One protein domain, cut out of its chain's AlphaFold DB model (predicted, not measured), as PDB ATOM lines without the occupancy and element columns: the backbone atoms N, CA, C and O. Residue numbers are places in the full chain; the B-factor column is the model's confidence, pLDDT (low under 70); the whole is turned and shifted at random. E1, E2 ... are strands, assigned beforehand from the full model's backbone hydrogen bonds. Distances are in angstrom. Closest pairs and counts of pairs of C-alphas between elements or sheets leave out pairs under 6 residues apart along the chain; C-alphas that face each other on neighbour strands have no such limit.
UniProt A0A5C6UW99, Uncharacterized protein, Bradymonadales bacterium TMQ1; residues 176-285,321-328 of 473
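AT A GLANCE: This is residues 176 to 285 and 321 to 328 of the 473 residues of an uncharacterized protein of Bradymonadales bacterium TMQ1 (UniProt A0A5C6UW99). The domain is a sandwich: a strongly twisted sheet of four strands, E5 E1 E7 E8, lies face to face with a sheet of three, E3 E2 E6, and the strands of the one cross those of the other at 37 degrees. E4, three residues in the loop between E3 and E5, lies farthest from the mean of the C-alphas, while a long stretch with no named element, residues 248 to 275, runs round the outside and pairs briefly with E6. The printed part has 118 residues with no named helix and eight named strands, E1 to E8 in chain order; the order E5 E1 E7 E8 is mixed and E3 E2 E6 is antiparallel. The class is all strand, though 50 of the 118 residues are in named elements; the whole is compact, with a radius of gyration of the C-alphas of 13.8 A and spans of 42 by 32 by 24 A.

HOW THE PARTS SIT: E1, residues 181 to 189, and E5, residues 232 to 235, are antiparallel neighbours at 125 degrees, with N 182 and O 234 2.8 A apart. On the other side of E1 is E7, residues 276 to 282, parallel to it at 26 degrees, with N 185 and O 277 2.8 A apart. E8, residues 322 to 326, is an edge strand and the antiparallel neighbour of E7 at 154 degrees, with N 278 and O 325 2.8 A apart, within hydrogen-bond range. In the second sheet E2, residues 197 to 204, and E3, residues 212 to 217, form a hairpin at 160 degrees, with N 200 and O 214 2.8 A apart. E6, residues 240 to 247, is antiparallel to E2 at 157 degrees, with N 201 and O 243 2.8 A apart. Between the sheets, the closest C-alphas of E1 and E3 are those of Val 188 and Arg 216, 6.5 A apart. E4, residues 225 to 227, pairs with no named strand.

IN THESE COORDINATES: E1 begins at C-alpha 181, (-35.553, -46.413, -36.697), and is 25.8 A long from first to last C-alpha. E2 is 23.4 A, E3 17.1 A, E6 21.6 A and E7 19.8 A long. E4 and E5 are shorter, and E8 ends at C-alpha 326, (-25.995, -37.629, -30.962).

THE WHOLE: The C-alphas farthest apart are those of Glu 179 and Gly 193, 43.0 A. Residues 286 to 320 are not printed, and C-alphas 285 and 321 are 12.5 A apart across this cut. The link E6 to E7, 28 residues, is long. The mean pLDDT of the printed part is 83.7; 18 residues are under 70, among them 191 to 195 and 220 to 224.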
ATOM      1  N   VAL A 176     -30.171 -54.780 -36.445       60.69
ATOM      2  CA  VAL A 176     -30.544 -54.278 -37.771       60.69
ATOM      3  C   VAL A 176     -31.578 -53.182 -37.562       60.69
ATOM      4  O   VAL A 176     -32.692 -53.449 -37.110       60.69
ATOM      5  N   PHE A 177     -31.177 -51.936 -37.807       66.00
ATOM      6  CA  PHE A 177     -32.089 -50.807 -37.735       66.00
ATOM      7  C   PHE A 177     -33.246 -51.081 -38.692       66.00
ATOM      8  O   PHE A 177     -33.022 -51.453 -39.849       66.00
ATOM      9  N   GLY A 178     -34.484 -50.882 -38.239       73.00
ATOM     10  CA  GLY A 178     -35.575 -50.684 -39.183       73.00
ATOM     11  C   GLY A 178     -35.266 -49.492 -40.099       73.00
ATOM     12  O   GLY A 178     -34.551 -48.571 -39.702       73.00
ATOM     13  N   GLU A 179     -35.813 -49.494 -41.319       75.50
ATOM     14  CA  GLU A 179     -35.528 -48.476 -42.352       75.50
ATOM     15  C   GLU A 179     -35.766 -47.024 -41.872       75.50
ATOM     16  O   GLU A 179     -35.132 -46.109 -42.389       75.50
ATOM     17  N   ASP A 180     -36.595 -46.832 -40.835       88.50
ATOM     18  CA  ASP A 180     -36.927 -45.542 -40.210       88.50
ATOM     19  C   ASP A 180     -36.747 -45.550 -38.674       88.50
ATOM     20  O   ASP A 180     -37.491 -44.890 -37.942       88.50
ATOM     21  N   GLU A 181     -35.801 -46.327 -38.143       90.25
ATOM     22  CA  GLU A 181     -35.553 -46.413 -36.697       90.25
ATOM     23  C   GLU A 181     -34.312 -45.635 -36.254       90.25
ATOM     24  O   GLU A 181     -33.281 -45.621 -36.922       90.25
ATOM     25  N   ALA A 182     -34.404 -45.038 -35.070       90.50
ATOM     26  CA  ALA A 182     -33.290 -44.498 -34.307       90.50
ATOM     27  C   ALA A 182     -33.174 -45.242 -32.968       90.50
ATOM     28  O   ALA A 182     -34.140 -45.825 -32.463       90.50
ATOM     29  N   ARG A 183     -31.988 -45.198 -32.363       88.62
ATOM     30  CA  ARG A 183     -31.739 -45.760 -31.031       88.62
ATOM     31  C   ARG A 183     -31.667 -44.620 -30.033       88.62
ATOM     32  O   ARG A 183     -30.900 -43.682 -30.225       88.62
ATOM     33  N   LEU A 184     -32.459 -44.695 -28.967       90.38
ATOM     34  CA  LEU A 184     -32.527 -43.643 -27.958       90.38
ATOM     35  C   LEU A 184     -32.217 -44.171 -26.559       90.38
ATOM     36  O   LEU A 184     -32.860 -45.105 -26.090       90.38
ATOM     37  N   ARG A 185     -31.289 -43.518 -25.865       89.88
ATOM     38  CA  ARG A 185     -31.008 -43.703 -24.437       89.88
ATOM     39  C   ARG A 185     -31.519 -42.503 -23.644       89.88
ATOM     40  O   ARG A 185     -31.427 -41.371 -24.109       89.88
ATOM     41  N   LEU A 186     -32.018 -42.731 -22.429       90.25
ATOM     42  CA  LEU A 186     -32.431 -41.670 -21.506       90.25
ATOM     43  C   LEU A 186     -31.464 -41.578 -20.318       90.25
ATOM     44  O   LEU A 186     -31.302 -42.541 -19.569       90.25
ATOM     45  N   ILE A 187     -30.878 -40.399 -20.107       88.69
ATOM     46  CA  ILE A 187     -30.097 -40.064 -18.911       88.69
ATOM     47  C   ILE A 187     -30.814 -38.948 -18.159       88.69
ATOM     48  O   ILE A 187     -31.093 -37.887 -18.712       88.69
ATOM     49  N   VAL A 188     -31.084 -39.176 -16.876       86.94
ATOM     50  CA  VAL A 188     -31.640 -38.167 -15.974       86.94
ATOM     51  C   VAL A 188     -30.588 -37.849 -14.926       86.94
ATOM     52  O   VAL A 188     -30.182 -38.728 -14.167       86.94
ATOM     53  N   GLY A 189     -30.141 -36.600 -14.882       80.94
ATOM     54  CA  GLY A 189     -29.196 -36.129 -13.877       80.94
ATOM     55  C   GLY A 189     -29.778 -34.984 -13.060       80.94
ATOM     56  O   GLY A 189     -30.550 -34.188 -13.583       80.94
ATOM     57  N   ASP A 190     -29.361 -34.907 -11.798       75.50
ATOM     58  CA  ASP A 190     -29.702 -33.903 -10.773       75.50
ATOM     59  C   ASP A 190     -30.970 -34.145  -9.915       75.50
ATOM     60  O   ASP A 190     -32.072 -34.232 -10.446       75.50
ATOM     61  N   HIS A 191     -30.834 -34.295  -8.581       57.62
ATOM     62  CA  HIS A 191     -30.922 -33.205  -7.578       57.62
ATOM     63  C   HIS A 191     -30.595 -33.655  -6.145       57.62
ATOM     64  O   HIS A 191     -30.765 -34.822  -5.792       57.62
ATOM     65  N   ARG A 192     -30.155 -32.689  -5.319       56.03
ATOM     66  CA  ARG A 192     -30.122 -32.752  -3.850       56.03
ATOM     67  C   ARG A 192     -31.512 -33.111  -3.304       56.03
ATOM     68  O   ARG A 192     -32.511 -32.512  -3.686       56.03
ATOM     69  N   GLY A 193     -31.573 -34.028  -2.338       53.34
ATOM     70  CA  GLY A 193     -32.845 -34.533  -1.795       53.34
ATOM     71  C   GLY A 193     -33.377 -35.747  -2.568       53.34
ATOM     72  O   GLY A 193     -32.782 -36.154  -3.551       53.34
ATOM     73  N   ARG A 194     -34.420 -36.417  -2.048       50.12
ATOM     74  CA  ARG A 194     -34.862 -37.781  -2.441       50.12
ATOM     75  C   ARG A 194     -34.838 -38.046  -3.958       50.12
ATOM     76  O   ARG A 194     -35.221 -37.179  -4.731       50.12
ATOM     77  N   SER A 195     -34.477 -39.281  -4.336       56.94
ATOM     78  CA  SER A 195     -34.453 -39.797  -5.715       56.94
ATOM     79  C   SER A 195     -35.639 -39.288  -6.537       56.94
ATOM     80  O   SER A 195     -36.770 -39.729  -6.319       56.94
ATOM     81  N   SER A 196     -35.386 -38.356  -7.458       72.38
ATOM     82  CA  SER A 196     -36.425 -37.831  -8.335       72.38
ATOM     83  C   SER A 196     -36.506 -38.718  -9.574       72.38
ATOM     84  O   SER A 196     -35.612 -38.752 -10.416       72.38
ATOM     85  N   THR A 197     -37.569 -39.508  -9.674       83.25
ATOM     86  CA  THR A 197     -37.889 -40.172 -10.936       83.25
ATOM     87  C   THR A 197     -38.452 -39.127 -11.891       83.25
ATOM     88  O   THR A 197     -39.224 -38.244 -11.502       83.25
ATOM     89  N   ARG A 198     -38.057 -39.206 -13.161       87.44
ATOM     90  CA  ARG A 198     -38.657 -38.417 -14.233       87.44
ATOM     91  C   ARG A 198     -39.416 -39.324 -15.180       87.44
ATOM     92  O   ARG A 198     -38.874 -40.322 -15.648       87.44
ATOM     93  N   LYS A 199     -40.652 -38.926 -15.478       91.50
ATOM     94  CA  LYS A 199     -41.402 -39.419 -16.632       91.50
ATOM     95  C   LYS A 199     -41.113 -38.498 -17.810       91.50
ATOM     96  O   LYS A 199     -41.120 -37.276 -17.655       91.50
ATOM     97  N   VAL A 200     -40.841 -39.088 -18.964       93.88
ATOM     98  CA  VAL A 200     -40.479 -38.414 -20.209       93.88
ATOM     99  C   VAL A 200     -41.413 -38.910 -21.303       93.88
ATOM    100  O   VAL A 200     -41.443 -40.096 -21.618       93.88
ATOM    101  N   CYS A 201     -42.186 -37.995 -21.876       96.06
ATOM    102  CA  CYS A 201     -43.174 -38.274 -22.910       96.06
ATOM    103  C   CYS A 201     -42.674 -37.691 -24.239       96.06
ATOM    104  O   CYS A 201     -42.414 -36.486 -24.329       96.06
ATOM    105  N   LEU A 202     -42.538 -38.543 -25.256       96.69
ATOM    106  CA  LEU A 202     -42.024 -38.204 -26.583       96.69
ATOM    107  C   LEU A 202     -43.182 -38.075 -27.577       96.69
ATOM    108  O   LEU A 202     -43.994 -38.991 -27.705       96.69
ATOM    109  N   TYR A 203     -43.239 -36.958 -28.297       96.81
ATOM    110  CA  TYR A 203     -44.297 -36.622 -29.250       96.81
ATOM    111  C   TYR A 203     -43.712 -36.289 -30.621       96.81
ATOM    112  O   TYR A 203     -42.579 -35.815 -30.731       96.81
ATOM    113  N   ARG A 204     -44.527 -36.471 -31.660       95.94
ATOM    114  CA  ARG A 204     -44.352 -35.785 -32.943       95.94
ATOM    115  C   ARG A 204     -45.064 -34.434 -32.876       95.94
ATOM    116  O   ARG A 204     -46.078 -34.308 -32.184       95.94
ATOM    117  N   ALA A 205     -44.563 -33.418 -33.573       94.38
ATOM    118  CA  ALA A 205     -45.192 -32.108 -33.538       94.38
ATOM    119  C   ALA A 205     -46.641 -32.173 -34.056       94.38
ATOM    120  O   ALA A 205     -46.923 -32.652 -35.151       94.38
ATOM    121  N   GLY A 206     -47.569 -31.655 -33.249       94.12
ATOM    122  CA  GLY A 206     -49.003 -31.657 -33.552       94.12
ATOM    123  C   GLY A 206     -49.773 -32.872 -33.025       94.12
ATOM    124  O   GLY A 206     -51.003 -32.813 -32.993       94.12
ATOM    125  N   ASP A 207     -49.091 -33.917 -32.550       97.06
ATOM    126  CA  ASP A 207     -49.746 -35.078 -31.946       97.06
ATOM    127  C   ASP A 207     -50.163 -34.787 -30.496       97.06
ATOM    128  O   ASP A 207     -49.437 -34.173 -29.714       97.06
ATOM    129  N   SER A 208     -51.355 -35.252 -30.112       95.81
ATOM    130  CA  SER A 208     -51.874 -35.103 -28.744       95.81
ATOM    131  C   SER A 208     -51.490 -36.251 -27.809       95.81
ATOM    132  O   SER A 208     -51.701 -36.145 -26.605       95.81
ATOM    133  N   GLN A 209     -51.000 -37.369 -28.351       96.69
ATOM    134  CA  GLN A 209     -50.561 -38.536 -27.585       96.69
ATOM    135  C   GLN A 209     -49.073 -38.781 -27.832       96.69
ATOM    136  O   GLN A 209     -48.626 -38.631 -28.972       96.69
ATOM    137  N   PRO A 210     -48.308 -39.163 -26.797       97.12
ATOM    138  CA  PRO A 210     -46.915 -39.512 -26.988       97.12
ATOM    139  C   PRO A 210     -46.808 -40.838 -27.747       97.12
ATOM    140  O   PRO A 210     -47.586 -41.763 -27.509       97.12
ATOM    141  N   PHE A 211     -45.821 -40.952 -28.633       95.56
ATOM    142  CA  PHE A 211     -45.514 -42.217 -29.309       95.56
ATOM    143  C   PHE A 211     -44.630 -43.127 -28.446       95.56
ATOM    144  O   PHE A 211     -44.558 -44.330 -28.687       95.56
ATOM    145  N   LYS A 212     -43.951 -42.561 -27.439       96.25
ATOM    146  CA  LYS A 212     -43.129 -43.300 -26.480       96.25
ATOM    147  C   LYS A 212     -43.112 -42.572 -25.136       96.25
ATOM    148  O   LYS A 212     -43.004 -41.348 -25.086       96.25
ATOM    149  N   VAL A 213     -43.214 -43.338 -24.057       95.56
ATOM    150  CA  VAL A 213     -43.048 -42.862 -22.680       95.56
ATOM    151  C   VAL A 213     -41.887 -43.629 -22.068       95.56
ATOM    152  O   VAL A 213     -41.749 -44.829 -22.299       95.56
ATOM    153  N   LEU A 214     -41.026 -42.917 -21.352       93.06
ATOM    154  CA  LEU A 214     -39.872 -43.463 -20.654       93.06
ATOM    155  C   LEU A 214     -39.878 -42.947 -19.218       93.06
ATOM    156  O   LEU A 214     -40.170 -41.773 -18.977       93.06
ATOM    157  N   THR A 215     -39.503 -43.795 -18.271       89.81
ATOM    158  CA  THR A 215     -39.287 -43.410 -16.876       89.81
ATOM    159  C   THR A 215     -37.871 -43.749 -16.453       89.81
ATOM    160  O   THR A 215     -37.325 -44.792 -16.808       89.81
ATOM    161  N   ARG A 216     -37.238 -42.843 -15.708       87.69
ATOM    162  CA  ARG A 216     -35.882 -43.067 -15.204       87.69
ATOM    163  C   ARG A 216     -35.663 -42.328 -13.894       87.69
ATOM    164  O   ARG A 216     -36.061 -41.172 -13.749       87.69
ATOM    165  N   ALA A 217     -35.013 -43.000 -12.953       84.00
ATOM    166  CA  ALA A 217     -34.531 -42.371 -11.732       84.00
ATOM    167  C   ALA A 217     -33.356 -41.433 -12.045       84.00
ATOM    168  O   ALA A 217     -32.477 -41.782 -12.837       84.00
ATOM    169  N   ALA A 218     -33.334 -40.257 -11.418       80.50
ATOM    170  CA  ALA A 218     -32.198 -39.351 -11.502       80.50
ATOM    171  C   ALA A 218     -30.948 -39.951 -10.847       80.50
ATOM    172  O   ALA A 218     -31.018 -40.604  -9.801       80.50
ATOM    173  N   VAL A 219     -29.791 -39.673 -11.441       77.25
ATOM    174  CA  VAL A 219     -28.496 -40.023 -10.862       77.25
ATOM    175  C   VAL A 219     -28.192 -39.156  -9.625       77.25
ATOM    176  O   VAL A 219     -28.231 -37.928  -9.680       77.25
ATOM    177  N   THR A 220     -27.878 -39.850  -8.525       66.88
ATOM    178  CA  THR A 220     -27.423 -39.409  -7.187       66.88
ATOM    179  C   THR A 220     -26.216 -38.455  -7.108       66.88
ATOM    180  O   THR A 220     -25.307 -38.590  -7.925       66.88
ATOM    181  N   GLU A 221     -26.084 -37.609  -6.074       54.62
ATOM    182  CA  GLU A 221     -24.807 -36.968  -5.702       54.62
ATOM    183  C   GLU A 221     -23.777 -37.996  -5.186       54.62
ATOM    184  O   GLU A 221     -24.121 -38.942  -4.473       54.62
ATOM    185  N   SER A 222     -22.493 -37.731  -5.469       52.66
ATOM    186  CA  SER A 222     -21.262 -38.300  -4.872       52.66
ATOM    187  C   SER A 222     -20.682 -39.620  -5.392       52.66
ATOM    188  O   SER A 222     -19.667 -40.073  -4.859       52.66
ATOM    189  N   ARG A 223     -21.230 -40.246  -6.435       63.72
ATOM    190  CA  ARG A 223     -20.627 -41.451  -7.027       63.72
ATOM    191  C   ARG A 223     -20.870 -41.419  -8.517       63.72
ATOM    192  O   ARG A 223     -22.016 -41.372  -8.941       63.72
ATOM    193  N   ILE A 224     -19.797 -41.395  -9.289       69.19
ATOM    194  CA  ILE A 224     -19.821 -41.624 -10.732       69.19
ATOM    195  C   ILE A 224     -20.863 -42.705 -11.054       69.19
ATOM    196  O   ILE A 224     -20.811 -43.793 -10.476       69.19
ATOM    197  N   ALA A 225     -21.811 -42.405 -11.937       71.94
ATOM    198  CA  ALA A 225     -22.773 -43.389 -12.406       71.94
ATOM    199  C   ALA A 225     -22.365 -43.876 -13.784       71.94
ATOM    200  O   ALA A 225     -21.972 -43.090 -14.643       71.94
ATOM    201  N   MET A 226     -22.488 -45.176 -13.994       71.56
ATOM    202  CA  MET A 226     -22.282 -45.783 -15.297       71.56
ATOM    203  C   MET A 226     -23.649 -46.092 -15.878       71.56
ATOM    204  O   MET A 226     -24.488 -46.705 -15.217       71.56
ATOM    205  N   VAL A 227     -23.883 -45.621 -17.096       68.31
ATOM    206  CA  VAL A 227     -25.073 -45.959 -17.864       68.31
ATOM    207  C   VAL A 227     -24.615 -46.795 -19.042       68.31
ATOM    208  O   VAL A 227     -23.955 -46.308 -19.964       68.31
ATOM    209  N   TYR A 228     -24.970 -48.071 -18.975       64.62
ATOM    210  CA  TYR A 228     -24.739 -49.023 -20.048       64.62
ATOM    211  C   TYR A 228     -25.660 -48.729 -21.237       64.62
ATOM    212  O   TYR A 228     -26.553 -47.878 -21.168       64.62
ATOM    213  N   ALA A 229     -25.398 -49.404 -22.350       60.66
ATOM    214  CA  ALA A 229     -26.076 -49.265 -23.633       60.66
ATOM    215  C   ALA A 229     -27.553 -49.724 -23.609       60.66
ATOM    216  O   ALA A 229     -27.967 -50.600 -24.357       60.66
ATOM    217  N   GLU A 230     -28.386 -49.117 -22.768       71.12
ATOM    218  CA  GLU A 230     -29.825 -49.370 -22.703       71.12
ATOM    219  C   GLU A 230     -30.560 -48.472 -23.705       71.12
ATOM    220  O   GLU A 230     -31.224 -47.496 -23.340       71.12
ATOM    221  N   TYR A 231     -30.397 -48.766 -24.994       83.62
ATOM    222  CA  TYR A 231     -31.091 -48.039 -26.050       83.62
ATOM    223  C   TYR A 231     -32.439 -48.678 -26.362       83.62
ATOM    224  O   TYR A 231     -32.553 -49.885 -26.569       83.62
ATOM    225  N   VAL A 232     -33.465 -47.844 -26.483       87.81
ATOM    226  CA  VAL A 232     -34.769 -48.244 -27.006       87.81
ATOM    227  C   VAL A 232     -34.862 -47.914 -28.494       87.81
ATOM    228  O   VAL A 232     -34.390 -46.865 -28.936       87.81
ATOM    229  N   ALA A 233     -35.487 -48.800 -29.272       89.94
ATOM    230  CA  ALA A 233     -35.892 -48.479 -30.638       89.94
ATOM    231  C   ALA A 233     -37.002 -47.424 -30.599       89.94
ATOM    232  O   ALA A 233     -37.999 -47.581 -29.883       89.94
ATOM    233  N   VAL A 234     -36.830 -46.355 -31.366       93.00
ATOM    234  CA  VAL A 234     -37.831 -45.306 -31.556       93.00
ATOM    235  C   VAL A 234     -37.895 -44.926 -33.034       93.00
ATOM    236  O   VAL A 234     -36.895 -45.066 -33.736       93.00
ATOM    237  N   PRO A 235     -39.036 -44.432 -33.536       94.25
ATOM    238  CA  PRO A 235     -39.089 -43.922 -34.899       94.25
ATOM    239  C   PRO A 235     -38.137 -42.732 -35.071       94.25
ATOM    240  O   PRO A 235     -38.055 -41.867 -34.193       94.25
ATOM    241  N   ALA A 236     -37.462 -42.661 -36.214       93.50
ATOM    242  CA  ALA A 236     -36.746 -41.472 -36.648       93.50
ATOM    243  C   ALA A 236     -37.756 -40.349 -36.944       93.50
ATOM    244  O   ALA A 236     -38.723 -40.532 -37.688       93.50
ATOM    245  N   ILE A 237     -37.585 -39.195 -36.299       92.38
ATOM    246  CA  ILE A 237     -38.552 -38.090 -36.300       92.38
ATOM    247  C   ILE A 237     -37.782 -36.772 -36.205       92.38
ATOM    248  O   ILE A 237     -37.160 -36.493 -35.181       92.38
ATOM    249  N   ALA A 238     -37.873 -35.943 -37.247       91.69
ATOM    250  CA  ALA A 238     -37.203 -34.641 -37.304       91.69
ATOM    251  C   ALA A 238     -37.857 -33.581 -36.397       91.69
ATOM    252  O   ALA A 238     -37.201 -32.665 -35.919       91.69
ATOM    253  N   ASP A 239     -39.157 -33.706 -36.134       92.81
ATOM    254  CA  ASP A 239     -39.970 -32.779 -35.349       92.81
ATOM    255  C   ASP A 239     -40.265 -33.310 -33.934       92.81
ATOM    256  O   ASP A 239     -41.373 -33.162 -33.411       92.81
ATOM    257  N   LEU A 240     -39.262 -33.946 -33.314       93.94
ATOM    258  CA  LEU A 240     -39.355 -34.494 -31.962       93.94
ATOM    259  C   LEU A 240     -39.707 -33.394 -30.951       93.94
ATOM    260  O   LEU A 240     -39.002 -32.389 -30.830       93.94
ATOM    261  N   GLN A 241     -40.751 -33.631 -30.157       94.25
ATOM    262  CA  GLN A 241     -41.071 -32.818 -28.988       94.25
ATOM    263  C   GLN A 241     -41.052 -33.656 -27.715       94.25
ATOM    264  O   GLN A 241     -41.502 -34.800 -27.698       94.25
ATOM    265  N   VAL A 242     -40.564 -33.066 -26.626       93.69
ATOM    266  CA  VAL A 242     -40.411 -33.759 -25.346       93.69
ATOM    267  C   VAL A 242     -41.065 -32.966 -24.232       93.69
ATOM    268  O   VAL A 242     -40.818 -31.770 -24.074       93.69
ATOM    269  N   ALA A 243     -41.894 -33.651 -23.449       92.75
ATOM    270  CA  ALA A 243     -42.347 -33.193 -22.144       92.75
ATOM    271  C   ALA A 243     -41.727 -34.087 -21.068       92.75
ATOM    272  O   ALA A 243     -41.592 -35.295 -21.262       92.75
ATOM    273  N   HIS A 244     -41.375 -33.511 -19.923       90.81
ATOM    274  CA  HIS A 244     -40.909 -34.282 -18.779       90.81
ATOM    275  C   HIS A 244     -41.434 -33.692 -17.474       90.81
ATOM    276  O   HIS A 244     -41.622 -32.482 -17.347       90.81
ATOM    277  N   LEU A 245     -41.652 -34.554 -16.488       88.94
ATOM    278  CA  LEU A 245     -42.219 -34.185 -15.197       88.94
ATOM    279  C   LEU A 245     -41.640 -35.053 -14.080       88.94
ATOM    280  O   LEU A 245     -41.100 -36.131 -14.326       88.94
ATOM    281  N   ALA A 246     -41.696 -34.540 -12.849       86.94
ATOM    282  CA  ALA A 246     -41.412 -35.353 -11.670       86.94
ATOM    283  C   ALA A 246     -42.467 -36.457 -11.561       86.94
ATOM    284  O   ALA A 246     -43.644 -36.208 -11.824       86.94
ATOM    285  N   TRP A 247     -42.030 -37.655 -11.199       89.06
ATOM    286  CA  TRP A 247     -42.882 -38.828 -11.082       89.06
ATOM    287  C   TRP A 247     -42.440 -39.678  -9.893       89.06
ATOM    288  O   TRP A 247     -41.291 -39.576  -9.464       89.06
ATOM    289  N   ASP A 248     -43.339 -40.507  -9.371       85.38
ATOM    290  CA  ASP A 248     -43.049 -41.344  -8.199       85.38
ATOM    291  C   ASP A 248     -42.633 -42.774  -8.589       85.38
ATOM    292  O   ASP A 248     -41.814 -43.387  -7.906       85.38
ATOM    293  N   ASP A 249     -43.151 -43.300  -9.704       83.25
ATOM    294  CA  ASP A 249     -42.908 -44.677 -10.148       83.25
ATOM    295  C   ASP A 249     -41.872 -44.750 -11.284       83.25
ATOM    296  O   ASP A 249     -42.091 -44.264 -12.393       83.25
ATOM    297  N   ALA A 250     -40.725 -45.380 -11.027       78.94
ATOM    298  CA  ALA A 250     -39.652 -45.534 -12.012       78.94
ATOM    299  C   ALA A 250     -39.986 -46.475 -13.180       78.94
ATOM    300  O   ALA A 250     -39.209 -46.522 -14.134       78.94
ATOM    301  N   TYR A 251     -41.124 -47.171 -13.140       84.50
ATOM    302  CA  TYR A 251     -41.520 -48.175 -14.132       84.50
ATOM    303  C   TYR A 251     -42.845 -47.856 -14.839       84.50
ATOM    304  O   TYR A 251     -43.342 -48.665 -15.622       84.50
ATOM    305  N   ASP A 252     -43.441 -46.694 -14.570       87.50
ATOM    306  CA  ASP A 252     -44.708 -46.305 -15.180       87.50
ATOM    307  C   ASP A 252     -44.520 -45.755 -16.603       87.50
ATOM    308  O   ASP A 252     -44.419 -44.547 -16.835       87.50
ATOM    309  N   GLU A 253     -44.551 -46.661 -17.575       89.69
ATOM    310  CA  GLU A 253     -44.518 -46.342 -19.006       89.69
ATOM    311  C   GLU A 253     -45.902 -45.994 -19.596       89.69
ATOM    312  O   GLU A 253     -46.078 -45.955 -20.817       89.69
ATOM    313  N   SER A 254     -46.920 -45.741 -18.764       94.62
ATOM    314  CA  SER A 254     -48.243 -45.341 -19.247       94.62
ATOM    315  C   SER A 254     -48.286 -43.871 -19.679       94.62
ATOM    316  O   SER A 254     -47.526 -43.022 -19.204       94.62
ATOM    317  N   ILE A 255     -49.262 -43.541 -20.533       96.00
ATOM    318  CA  ILE A 255     -49.523 -42.165 -20.986       96.00
ATOM    319  C   ILE A 255     -50.102 -41.252 -19.890       96.00
ATOM    320  O   ILE A 255     -50.361 -40.076 -20.145       96.00
ATOM    321  N   GLU A 256     -50.361 -41.767 -18.686       95.00
ATOM    322  CA  GLU A 256     -50.896 -40.965 -17.590       95.00
ATOM    323  C   GLU A 256     -49.924 -39.836 -17.211       95.00
ATOM    324  O   GLU A 256     -48.720 -40.048 -17.056       95.00
ATOM    325  N   GLY A 257     -50.447 -38.613 -17.079       91.88
ATOM    326  CA  GLY A 257     -49.656 -37.419 -16.763       91.88
ATOM    327  C   GLY A 257     -48.932 -36.785 -17.958       91.88
ATOM    328  O   GLY A 257     -48.406 -35.683 -17.822       91.88
ATOM    329  N   CYS A 258     -48.937 -37.421 -19.133       95.81
ATOM    330  CA  CYS A 258     -48.375 -36.848 -20.351       95.81
ATOM    331  C   CYS A 258     -49.303 -35.757 -20.929       95.81
ATOM    332  O   CYS A 258     -50.437 -36.034 -21.315       95.81
ATOM    333  N   ASP A 259     -48.804 -34.517 -21.016       95.56
ATOM    334  CA  ASP A 259     -49.500 -33.368 -21.614       95.56
ATOM    335  C   ASP A 259     -48.687 -32.775 -22.778       95.56
ATOM    336  O   ASP A 259     -47.619 -32.188 -22.582       95.56
ATOM    337  N   ALA A 260     -49.211 -32.897 -24.001       95.44
ATOM    338  CA  ALA A 260     -48.568 -32.393 -25.215       95.44
ATOM    339  C   ALA A 260     -48.355 -30.865 -25.199       95.44
ATOM    340  O   ALA A 260     -47.424 -30.366 -25.827       95.44
ATOM    341  N   SER A 261     -49.154 -30.094 -24.448       95.19
ATOM    342  CA  SER A 261     -48.983 -28.634 -24.345       95.19
ATOM    343  C   SER A 261     -47.704 -28.225 -23.594       95.19
ATOM    344  O   SER A 261     -47.187 -27.108 -23.752       95.19
ATOM    345  N   GLN A 262     -47.153 -29.145 -22.801       92.00
ATOM    346  CA  GLN A 262     -45.893 -28.972 -22.086       92.00
ATOM    347  C   GLN A 262     -44.681 -29.383 -22.927       92.00
ATOM    348  O   GLN A 262     -43.558 -29.033 -22.565       92.00
ATOM    349  N   ALA A 263     -44.893 -30.071 -24.052       92.81
ATOM    350  CA  ALA A 263     -43.811 -30.548 -24.894       92.81
ATOM    351  C   ALA A 263     -43.075 -29.383 -25.576       92.81
ATOM    352  O   ALA A 263     -43.666 -28.357 -25.937       92.81
ATOM    353  N   ARG A 264     -41.756 -29.520 -25.714       91.12
ATOM    354  CA  ARG A 264     -40.884 -28.551 -26.388       91.12
ATOM    355  C   ARG A 264     -40.064 -29.257 -27.468       91.12
ATOM    356  O   ARG A 264     -39.683 -30.406 -27.246       91.12
ATOM    357  N   PRO A 265     -39.817 -28.610 -28.621       89.31
ATOM    358  CA  PRO A 265     -38.981 -29.187 -29.671       89.31
ATOM    359  C   PRO A 265     -37.550 -29.418 -29.167       89.31
ATOM    360  O   PRO A 265     -37.051 -28.623 -28.367       89.31
ATOM    361  N   LEU A 266     -36.907 -30.488 -29.641       84.25
ATOM    362  CA  LEU A 266     -35.517 -30.821 -29.315       84.25
ATOM    363  C   LEU A 266     -34.622 -30.847 -30.552       84.25
ATOM    364  O   LEU A 266     -34.758 -31.732 -31.392       84.25
ATOM    365  N   GLY A 267     -33.651 -29.928 -30.588       71.06
ATOM    366  CA  GLY A 267     -32.699 -29.800 -31.692       71.06
ATOM    367  C   GLY A 267     -33.364 -29.421 -33.021       71.06
ATOM    368  O   GLY A 267     -34.587 -29.366 -33.129       71.06
ATOM    369  N   ASP A 268     -32.545 -29.154 -34.037       72.19
ATOM    370  CA  ASP A 268     -33.043 -28.828 -35.382       72.19
ATOM    371  C   ASP A 268     -33.281 -30.086 -36.243       72.19
ATOM    372  O   ASP A 268     -34.090 -30.052 -37.168       72.19
ATOM    373  N   GLU A 269     -32.594 -31.197 -35.943       79.62
ATOM    374  CA  GLU A 269     -32.627 -32.436 -36.745       79.62
ATOM    375  C   GLU A 269     -33.445 -33.581 -36.117       79.62
ATOM    376  O   GLU A 269     -33.721 -34.571 -36.794       79.62
ATOM    377  N   GLY A 270     -33.847 -33.466 -34.845       87.88
ATOM    378  CA  GLY A 270     -34.575 -34.518 -34.128       87.88
ATOM    379  C   GLY A 270     -33.814 -35.853 -34.053       87.88
ATOM    380  O   GLY A 270     -32.604 -35.877 -33.830       87.88
ATOM    381  N   LEU A 271     -34.535 -36.968 -34.203       91.00
ATOM    382  CA  LEU A 271     -33.986 -38.330 -34.233       91.00
ATOM    383  C   LEU A 271     -33.708 -38.763 -35.671       91.00
ATOM    384  O   LEU A 271     -34.635 -38.881 -36.474       91.00
ATOM    385  N   VAL A 272     -32.447 -39.059 -35.968       88.38
ATOM    386  CA  VAL A 272     -32.002 -39.500 -37.297       88.38
ATOM    387  C   VAL A 272     -32.024 -41.025 -37.414       88.38
ATOM    388  O   VAL A 272     -31.631 -41.730 -36.485       88.38
ATOM    389  N   ALA A 273     -32.499 -41.532 -38.555       89.81
ATOM    390  CA  ALA A 273     -32.548 -42.965 -38.839       89.81
ATOM    391  C   ALA A 273     -31.138 -43.574 -38.897       89.81
ATOM    392  O   ALA A 273     -30.225 -42.968 -39.458       89.81
ATOM    393  N   GLY A 274     -30.971 -44.772 -38.336       84.44
ATOM    394  CA  GLY A 274     -29.684 -45.473 -38.294       84.44
ATOM    395  C   GLY A 274     -28.697 -44.949 -37.247       84.44
ATOM    396  O   GLY A 274     -27.546 -45.373 -37.241       84.44
ATOM    397  N   GLU A 275     -29.112 -44.016 -36.386       84.00
ATOM    398  CA  GLU A 275     -28.211 -43.288 -35.488       84.00
ATOM    399  C   GLU A 275     -28.592 -43.472 -34.012       84.00
ATOM    400  O   GLU A 275     -29.761 -43.680 -33.650       84.00
ATOM    401  N   TYR A 276     -27.587 -43.344 -33.143       84.31
ATOM    402  CA  TYR A 276     -27.725 -43.424 -31.691       84.31
ATOM    403  C   TYR A 276     -27.825 -42.027 -31.085       84.31
ATOM    404  O   TYR A 276     -27.087 -41.106 -31.436       84.31
ATOM    405  N   HIS A 277     -28.763 -41.862 -30.162       86.69
ATOM    406  CA  HIS A 277     -29.005 -40.604 -29.481       86.69
ATOM    407  C   HIS A 277     -29.140 -40.827 -27.979       86.69
ATOM    408  O   HIS A 277     -29.759 -41.788 -27.520       86.69
ATOM    409  N   THR A 278     -28.658 -39.859 -27.210       88.69
ATOM    410  CA  THR A 278     -28.901 -39.753 -25.779       88.69
ATOM    411  C   THR A 278     -29.769 -38.529 -25.508       88.69
ATOM    412  O   THR A 278     -29.371 -37.389 -25.750       88.69
ATOM    413  N   LEU A 279     -30.966 -38.768 -24.977       91.38
ATOM    414  CA  LEU A 279     -31.814 -37.745 -24.384       91.38
ATOM    415  C   LEU A 279     -31.373 -37.517 -22.940       91.38
ATOM    416  O   LEU A 279     -31.478 -38.403 -22.092       91.38
ATOM    417  N   VAL A 280     -30.888 -36.316 -22.668       89.12
ATOM    418  CA  VAL A 280     -30.418 -35.881 -21.356       89.12
ATOM    419  C   VAL A 280     -31.481 -34.981 -20.733       89.12
ATOM    420  O   VAL A 280     -31.908 -33.999 -21.341       89.12
ATOM    421  N   ILE A 281     -31.904 -35.302 -19.513       87.44
ATOM    422  CA  ILE A 281     -32.821 -34.491 -18.712       87.44
ATOM    423  C   ILE A 281     -32.098 -34.018 -17.455       87.44
ATOM    424  O   ILE A 281     -31.629 -34.821 -16.651       87.44
ATOM    425  N   ALA A 282     -32.077 -32.706 -17.263       82.00
ATOM    426  CA  ALA A 282     -31.686 -32.072 -16.013       82.00
ATOM    427  C   ALA A 282     -32.887 -31.989 -15.057       82.00
ATOM    428  O   ALA A 282     -33.920 -31.413 -15.397       82.00
ATOM    429  N   ALA A 283     -32.767 -32.554 -13.858       71.81
ATOM    430  CA  ALA A 283     -33.877 -32.830 -12.951       71.81
ATOM    431  C   ALA A 283     -33.835 -32.051 -11.616       71.81
ATOM    432  O   ALA A 283     -34.400 -32.509 -10.630       71.81
ATOM    433  N   TYR A 284     -33.315 -30.824 -11.603       67.44
ATOM    434  CA  TYR A 284     -33.267 -29.921 -10.438       67.44
ATOM    435  C   TYR A 284     -34.650 -29.577  -9.824       67.44
ATOM    436  O   TYR A 284     -35.658 -29.475 -10.539       67.44
ATOM    437  N   GLU A 285     -34.712 -29.315  -8.510       57.47
ATOM    438  CA  GLU A 285     -35.890 -28.725  -7.843       57.47
ATOM    439  C   GLU A 285     -35.981 -27.228  -8.181       57.47
ATOM    440  O   GLU A 285     -35.018 -26.474  -8.039       57.47
ATOM    441  N   ALA A 321     -33.971 -28.282 -18.862       73.69
ATOM    442  CA  ALA A 321     -34.377 -28.554 -20.225       73.69
ATOM    443  C   ALA A 321     -33.980 -29.980 -20.592       73.69
ATOM    444  O   ALA A 321     -33.008 -30.534 -20.072       73.69
ATOM    445  N   ALA A 322     -34.763 -30.552 -21.496       85.44
ATOM    446  CA  ALA A 322     -34.393 -31.753 -22.207       85.44
ATOM    447  C   ALA A 322     -33.408 -31.397 -23.327       85.44
ATOM    448  O   ALA A 322     -33.518 -30.338 -23.945       85.44
ATOM    449  N   MET A 323     -32.442 -32.274 -23.574       86.56
ATOM    450  CA  MET A 323     -31.405 -32.091 -24.585       86.56
ATOM    451  C   MET A 323     -31.201 -33.386 -25.341       86.56
ATOM    452  O   MET A 323     -31.196 -34.455 -24.739       86.56
ATOM    453  N   LEU A 324     -30.996 -33.286 -26.648       86.56
ATOM    454  CA  LEU A 324     -30.704 -34.437 -27.484       86.56
ATOM    455  C   LEU A 324     -29.253 -34.352 -27.946       86.56
ATOM    456  O   LEU A 324     -28.860 -33.382 -28.589       86.56
ATOM    457  N   VAL A 325     -28.467 -35.361 -27.592       83.56
ATOM    458  CA  VAL A 325     -27.067 -35.494 -27.989       83.56
ATOM    459  C   VAL A 325     -26.969 -36.675 -28.939       83.56
ATOM    460  O   VAL A 325     -27.491 -37.745 -28.635       83.56
ATOM    461  N   ARG A 326     -26.309 -36.499 -30.086       81.31
ATOM    462  CA  ARG A 326     -25.995 -37.629 -30.962       81.31
ATOM    463  C   ARG A 326     -24.769 -38.364 -30.420       81.31
ATOM    464  O   ARG A 326     -23.720 -37.756 -30.156       81.31
ATOM    465  N   ASP A 327     -24.920 -39.661 -30.209       77.56
ATOM    466  CA  ASP A 327     -23.828 -40.547 -29.820       77.56
ATOM    467  C   ASP A 327     -22.989 -40.883 -31.061       77.56
ATOM    468  O   ASP A 327     -23.479 -40.822 -32.186       77.56
ATOM    469  N   GLY A 328     -21.683 -41.077 -30.883       67.38
ATOM    470  CA  GLY A 328     -20.773 -41.355 -31.999       67.38
ATOM    471  C   GLY A 328     -20.628 -40.270 -33.083       67.38
ATOM    472  O   GLY A 328     -19.981 -40.541 -34.096       67.38
TER     473      GLY A 328